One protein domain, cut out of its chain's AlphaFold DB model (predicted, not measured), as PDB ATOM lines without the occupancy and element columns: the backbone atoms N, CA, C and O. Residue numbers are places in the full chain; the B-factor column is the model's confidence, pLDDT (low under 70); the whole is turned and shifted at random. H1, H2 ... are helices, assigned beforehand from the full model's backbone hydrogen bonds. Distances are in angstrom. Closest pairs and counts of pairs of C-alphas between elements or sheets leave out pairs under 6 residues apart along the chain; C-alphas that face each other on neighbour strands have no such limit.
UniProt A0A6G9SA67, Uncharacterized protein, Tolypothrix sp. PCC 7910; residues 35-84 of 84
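AT A GLANCE: This is residues 35 to 84 of the 84 residues of an uncharacterized protein of Tolypothrix sp. PCC 7910 (UniProt A0A6G9SA67). Two long helices, H2 and H3, fold back on each other as a hairpin with crossed arms, and the short H1 lies aslant near residues 50 to 54 of H2. The printed part has 50 residues, with three named helices in the order H1, H2, H3 and no named strand: all helix. It is compact, with a radius of gyration of the C-alphas of 10.0 A and spans of 28 by 22 by 15 A.

HOW THE PARTS SIT: Start at H1, residues 35 to 41; it only just touches H2, residues 48 to 62, with 3 pairs of C-alphas within 8 A. Look at Leu 39 and Gly 50, their closest C-alphas, 6.3 A apart. H2 touches H3, residues 68 to 82, closest at C-alphas 57 and 74, 4.8 A; this hairpin runs opposite ways at a steep tilt of 45 degrees. In H1 and H3 every O i to N i+4 pair is within hydrogen-bond range, in H2 10 of 11.

IN THESE COORDINATES: Find C-alpha 35 at (-138.525, 486.214, -37.261), where H1 begins. H2 runs 22.0 A; H3 runs 20.9 A to C-alpha 82 at (-148.333, 496.335, -47.061).

THE WHOLE: The printed part has no cut. Only residue 84 is under pLDDT 70.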
ATOM      1  N   LYS A  35    -138.537 485.681 -35.899       96.75
ATOM      2  CA  LYS A  35    -138.525 486.214 -37.261       96.75
ATOM      3  C   LYS A  35    -139.089 485.192 -38.230       96.75
ATOM      4  O   LYS A  35    -140.020 485.501 -38.968       96.75
ATOM      5  N   ALA A  36    -138.532 483.981 -38.216       96.69
ATOM      6  CA  ALA A  36    -138.975 482.912 -39.101       96.69
ATOM      7  C   ALA A  36    -140.466 482.617 -38.894       96.69
ATOM      8  O   ALA A  36    -141.206 482.515 -39.866       96.69
ATOM      9  N   ALA A  37    -140.920 482.572 -37.637       96.81
ATOM     10  CA  ALA A  37    -142.322 482.336 -37.314       96.81
ATOM     11  C   ALA A  37    -143.252 483.456 -37.812       96.81
ATOM     12  O   ALA A  37    -144.324 483.169 -38.335       96.81
ATOM     13  N   LEU A  38    -142.852 484.723 -37.676       96.38
ATOM     14  CA  LEU A  38    -143.629 485.862 -38.165       96.38
ATOM     15  C   LEU A  38    -143.712 485.900 -39.691       96.38
ATOM     16  O   LEU A  38    -144.787 486.144 -40.237       96.38
ATOM     17  N   LEU A  39    -142.589 485.659 -40.370       95.81
ATOM     18  CA  LEU A  39    -142.541 485.635 -41.829       95.81
ATOM     19  C   LEU A  39    -143.378 484.488 -42.394       95.81
ATOM     20  O   LEU A  39    -144.149 484.716 -43.321       95.81
ATOM     21  N   ASP A  40    -143.272 483.294 -41.815       95.38
ATOM     22  CA  ASP A  40    -144.053 482.126 -42.226       95.38
ATOM     23  C   ASP A  40    -145.552 482.348 -42.021       95.38
ATOM     24  O   ASP A  40    -146.340 482.211 -42.955       95.38
ATOM     25  N   HIS A  41    -145.934 482.829 -40.835       94.12
ATOM     26  CA  HIS A  41    -147.331 483.113 -40.500       94.12
ATOM     27  C   HIS A  41    -147.951 484.202 -41.386       94.12
ATOM     28  O   HIS A  41    -149.150 484.179 -41.659       94.12
ATOM     29  N   ALA A  42    -147.137 485.146 -41.868       91.56
ATOM     30  CA  ALA A  42    -147.562 486.190 -42.794       91.56
ATOM     31  C   ALA A  42    -147.525 485.782 -44.277       91.56
ATOM     32  O   ALA A  42    -147.932 486.576 -45.124       91.56
ATOM     33  N   GLY A  43    -147.000 484.599 -44.616       92.44
ATOM     34  CA  GLY A  43    -146.741 484.205 -46.004       92.44
ATOM     35  C   GLY A  43    -145.618 485.010 -46.678       92.44
ATOM     36  O   GLY A  43    -145.603 485.159 -47.898       92.44
ATOM     37  N   LEU A  44    -144.681 485.554 -45.895       92.69
ATOM     38  CA  LEU A  44    -143.604 486.455 -46.326       92.69
ATOM     39  C   LEU A  44    -142.200 485.827 -46.263       92.69
ATOM     40  O   LEU A  44    -141.219 486.536 -46.474       92.69
ATOM     41  N   THR A  45    -142.073 484.518 -46.022       91.25
ATOM     42  CA  THR A  45    -140.784 483.803 -45.857       91.25
ATOM     43  C   THR A  45    -139.763 484.067 -46.965       91.25
ATOM     44  O   THR A  45    -138.566 484.128 -46.700       91.25
ATOM     45  N   SER A  46    -140.212 484.253 -48.207       87.50
ATOM     46  CA  SER A  46    -139.342 484.553 -49.358       87.50
ATOM     47  C   SER A  46    -139.574 485.948 -49.941       87.50
ATOM     48  O   SER A  46    -139.080 486.259 -51.024       87.50
ATOM     49  N   HIS A  47    -140.343 486.791 -49.251       86.88
ATOM     50  CA  HIS A  47    -140.682 488.121 -49.731       86.88
ATOM     51  C   HIS A  47    -139.635 489.134 -49.237       86.88
ATOM     52  O   HIS A  47    -139.476 489.281 -48.025       86.88
ATOM     53  N   PRO A  48    -138.957 489.899 -50.117       84.75
ATOM     54  CA  PRO A  48    -137.894 490.825 -49.703       84.75
ATOM     55  C   PRO A  48    -138.386 491.866 -48.684       84.75
ATOM     56  O   PRO A  48    -137.727 492.115 -47.681       84.75
ATOM     57  N   LYS A  49    -139.614 492.374 -48.863       88.94
ATOM     58  CA  LYS A  49    -140.243 493.295 -47.897       88.94
ATOM     59  C   LYS A  49    -140.568 492.670 -46.533       88.94
ATOM     60  O   LYS A  49    -140.780 493.407 -45.579       88.94
ATOM     61  N   GLY A  50    -140.640 491.341 -46.426       92.19
ATOM     62  CA  GLY A  50    -140.869 490.669 -45.146       92.19
ATOM     63  C   GLY A  50    -139.700 490.891 -44.190       92.19
ATOM     64  O   GLY A  50    -139.906 491.252 -43.031       92.19
ATOM     65  N   GLU A  51    -138.473 490.757 -44.701       94.06
ATOM     66  CA  GLU A  51    -137.255 491.059 -43.943       94.06
ATOM     67  C   GLU A  51    -137.243 492.509 -43.467       94.06
ATOM     68  O   GLU A  51    -137.046 492.776 -42.283       94.06
ATOM     69  N   GLU A  52    -137.470 493.439 -44.394       95.38
ATOM     70  CA  GLU A  52    -137.458 494.877 -44.124       95.38
ATOM     71  C   GLU A  52    -138.508 495.248 -43.070       95.38
ATOM     72  O   GLU A  52    -138.199 495.962 -42.116       95.38
ATOM     73  N   ALA A  53    -139.722 494.697 -43.180       95.88
ATOM     74  CA  ALA A  53    -140.779 494.896 -42.195       95.88
ATOM     75  C   ALA A  53    -140.390 494.352 -40.814       95.88
ATOM     76  O   ALA A  53    -140.651 494.998 -39.800       95.88
ATOM     77  N   TYR A  54    -139.734 493.191 -40.748       96.75
ATOM     78  CA  TYR A  54    -139.261 492.640 -39.478       96.75
ATOM     79  C   TYR A  54    -138.157 493.494 -38.846       96.75
ATOM     80  O   TYR A  54    -138.207 493.768 -37.645       96.75
ATOM     81  N   GLN A  55    -137.171 493.944 -39.628       96.19
ATOM     82  CA  GLN A  55    -136.117 494.817 -39.102       96.19
ATOM     83  C   GLN A  55    -136.690 496.148 -38.616       96.19
ATOM     84  O   GLN A  55    -136.372 496.566 -37.503       96.19
ATOM     85  N   LEU A  56    -137.608 496.752 -39.375       96.62
ATOM     86  CA  LEU A  56    -138.284 497.977 -38.959       96.62
ATOM     87  C   LEU A  56    -139.100 497.769 -37.674       96.62
ATOM     88  O   LEU A  56    -139.003 498.576 -36.753       96.62
ATOM     89  N   ALA A  57    -139.840 496.662 -37.549       97.06
ATOM     90  CA  ALA A  57    -140.572 496.336 -36.322       97.06
ATOM     91  C   ALA A  57    -139.646 496.217 -35.100       97.06
ATOM     92  O   ALA A  57    -139.972 496.702 -34.013       97.06
ATOM     93  N   ARG A  58    -138.462 495.616 -35.277       96.56
ATOM     94  CA  ARG A  58    -137.440 495.547 -34.225       96.56
ATOM     95  C   ARG A  58    -136.889 496.914 -33.861       96.56
ATOM     96  O   ARG A  58    -136.699 497.178 -32.678       96.56
ATOM     97  N   GLU A  59    -136.610 497.760 -34.843       96.50
ATOM     98  CA  GLU A  59    -136.132 499.124 -34.608       96.50
ATOM     99  C   GLU A  59    -137.168 499.964 -33.864       96.50
ATOM    100  O   GLU A  59    -136.814 500.643 -32.904       96.50
ATOM    101  N   MET A  60    -138.449 499.845 -34.217       95.44
ATOM    102  CA  MET A  60    -139.535 500.502 -33.489       95.44
ATOM    103  C   MET A  60    -139.621 500.015 -32.040       95.44
ATOM    104  O   MET A  60    -139.680 500.837 -31.129       95.44
ATOM    105  N   ALA A  61    -139.541 498.700 -31.809       94.25
ATOM    106  CA  ALA A  61    -139.545 498.140 -30.459       94.25
ATOM    107  C   ALA A  61    -138.320 498.575 -29.628       94.25
ATOM    108  O   ALA A  61    -138.408 498.663 -28.407       94.25
ATOM    109  N   ARG A  62    -137.167 498.874 -30.252       92.25
ATOM    110  CA  ARG A  62    -135.970 499.371 -29.534       92.25
ATOM    111  C   ARG A  62    -136.171 500.727 -28.876       92.25
ATOM    112  O   ARG A  62    -135.454 501.036 -27.930       92.25
ATOM    113  N   LEU A  63    -137.101 501.534 -29.376       92.06
ATOM    114  CA  LEU A  63    -137.375 502.867 -28.840       92.06
ATOM    115  C   LEU A  63    -138.235 502.827 -27.565       92.06
ATOM    116  O   LEU A  63    -138.505 503.870 -26.973       92.06
ATOM    117  N   THR A  64    -138.665 501.636 -27.153       87.56
ATOM    118  CA  THR A  64    -139.633 501.408 -26.079       87.56
ATOM    119  C   THR A  64    -139.187 500.239 -25.193       87.56
ATOM    120  O   THR A  64    -138.247 500.405 -24.417       87.56
ATOM    121  N   THR A  65    -139.842 499.073 -25.245       82.94
ATOM    122  CA  THR A  65    -139.568 497.954 -24.319       82.94
ATOM    123  C   THR A  65    -138.665 496.879 -24.912       82.94
ATOM    124  O   THR A  65    -138.115 496.068 -24.170       82.94
ATOM    125  N   TYR A  66    -138.501 496.882 -26.237       87.81
ATOM    126  CA  TYR A  66    -137.707 495.931 -27.009       87.81
ATOM    127  C   TYR A  66    -137.970 494.468 -26.628       87.81
ATOM    128  O   TYR A  66    -137.047 493.696 -26.367       87.81
ATOM    129  N   CYS A  67    -139.249 494.088 -26.594       91.31
ATOM    130  CA  CYS A  67    -139.675 492.718 -26.325       91.31
ATOM    131  C   CYS A  67    -140.373 492.068 -27.517       91.31
ATOM    132  O   CYS A  67    -140.917 492.741 -28.393       91.31
ATOM    133  N   ASP A  68    -140.397 490.737 -27.514       94.50
ATOM    134  CA  ASP A  68    -141.015 489.939 -28.570       94.50
ATOM    135  C   ASP A  68    -142.495 490.296 -28.810       94.50
ATOM    136  O   ASP A  68    -142.842 490.506 -29.972       94.50
ATOM    137  N   PRO A  69    -143.368 490.470 -27.788       94.00
ATOM    138  CA  PRO A  69    -144.736 490.961 -28.001       94.00
ATOM    139  C   PRO A  69    -144.814 492.273 -28.776       94.00
ATOM    140  O   PRO A  69    -145.669 492.437 -29.646       94.00
ATOM    141  N   GLU A  70    -143.920 493.208 -28.472       94.50
ATOM    142  CA  GLU A  70    -143.904 494.511 -29.119       94.50
ATOM    143  C   GLU A  70    -143.397 494.421 -30.562       94.50
ATOM    144  O   GLU A  70    -143.943 495.075 -31.450       94.50
ATOM    145  N   ILE A  71    -142.419 493.551 -30.826       96.88
ATOM    146  CA  ILE A  71    -141.974 493.239 -32.188       96.88
ATOM    147  C   ILE A  71    -143.136 492.646 -33.000       96.88
ATOM    148  O   ILE A  71    -143.372 493.087 -34.123       96.88
ATOM    149  N   VAL A  72    -143.905 491.703 -32.435       96.31
ATOM    150  CA  VAL A  72    -145.103 491.142 -33.094       96.31
ATOM    151  C   VAL A  72    -146.143 492.227 -33.367       96.31
ATOM    152  O   VAL A  72    -146.698 492.283 -34.467       96.31
ATOM    153  N   TYR A  73    -146.381 493.120 -32.403       94.94
ATOM    154  CA  TYR A  73    -147.299 494.241 -32.576       94.94
ATOM    155  C   TYR A  73    -146.877 495.138 -33.747       94.94
ATOM    156  O   TYR A  73    -147.667 495.337 -34.672       94.94
ATOM    157  N   TRP A  74    -145.639 495.633 -33.775       96.69
ATOM    158  CA  TRP A  74    -145.187 496.503 -34.863       96.69
ATOM    159  C   TRP A  74    -145.163 495.786 -36.213       96.69
ATOM    160  O   TRP A  74    -145.631 496.347 -37.207       96.69
ATOM    161  N   PHE A  75    -144.725 494.527 -36.248       96.50
ATOM    162  CA  PHE A  75    -144.730 493.726 -37.469       96.50
ATOM    163  C   PHE A  75    -146.144 493.560 -38.034       96.50
ATOM    164  O   PHE A  75    -146.361 493.804 -39.220       96.50
ATOM    165  N   SER A  76    -147.133 493.249 -37.188       94.56
ATOM    166  CA  SER A  76    -148.532 493.124 -37.621       94.56
ATOM    167  C   SER A  76    -149.068 494.402 -38.270       94.56
ATOM    168  O   SER A  76    -149.756 494.345 -39.288       94.56
ATOM    169  N   ARG A  77    -148.712 495.573 -37.724       94.06
ATOM    170  CA  ARG A  77    -149.115 496.874 -38.274       94.06
ATOM    171  C   ARG A  77    -148.471 497.132 -39.631       94.06
ATOM    172  O   ARG A  77    -149.162 497.614 -40.524       94.06
ATOM    173  N   LEU A  78    -147.195 496.788 -39.796       94.56
ATOM    174  CA  LEU A  78    -146.483 496.934 -41.067       94.56
ATOM    175  C   LEU A  78    -147.056 496.013 -42.147       94.56
ATOM    176  O   LEU A  78    -147.329 496.477 -43.249       94.56
ATOM    177  N   VAL A  79    -147.334 494.747 -41.823       92.62
ATOM    178  CA  VAL A  79    -147.956 493.806 -42.768       92.62
ATOM    179  C   VAL A  79    -149.354 494.273 -43.182       92.62
ATOM    180  O   VAL A  79    -149.677 494.256 -44.368       92.62
ATOM    181  N   CYS A  80    -150.164 494.777 -42.244       90.00
ATOM    182  CA  CYS A  80    -151.459 495.381 -42.576       90.00
ATOM    183  C   CYS A  80    -151.331 496.573 -43.539       90.00
ATOM    184  O   CYS A  80    -152.197 496.754 -44.386       90.00
ATOM    185  N   LEU A  81    -150.271 497.381 -43.426       89.69
ATOM    186  CA  LEU A  81    -150.019 498.499 -44.343       89.69
ATOM    187  C   LEU A  81    -149.508 498.043 -45.714       89.69
ATOM    188  O   LEU A  81    -149.742 498.736 -46.693       89.69
ATOM    189  N   MET A  82    -148.819 496.902 -45.796       86.81
ATOM    190  CA  MET A  82    -148.333 496.335 -47.061       86.81
ATOM    191  C   MET A  82    -149.445 495.707 -47.911       86.81
ATOM    192  O   MET A  82    -149.302 495.638 -49.129       86.81
ATOM    193  N   ASN A  83    -150.505 495.213 -47.263       76.00
ATOM    194  CA  ASN A  83    -151.636 494.529 -47.901       76.00
ATOM    195  C   ASN A  83    -152.802 495.470 -48.266       76.00
ATOM    196  O   ASN A  83    -153.829 495.000 -48.764       76.00
ATOM    197  N   ASN A  84    -152.655 496.766 -47.983       60.22
ATOM    198  CA  ASN A  84    -153.566 497.839 -48.389       60.22
ATOM    199  C   ASN A  84    -153.003 498.574 -49.606       60.22
ATOM    200  O   ASN A  84    -153.829 499.015 -50.433       60.22
TER     201      ASN A  84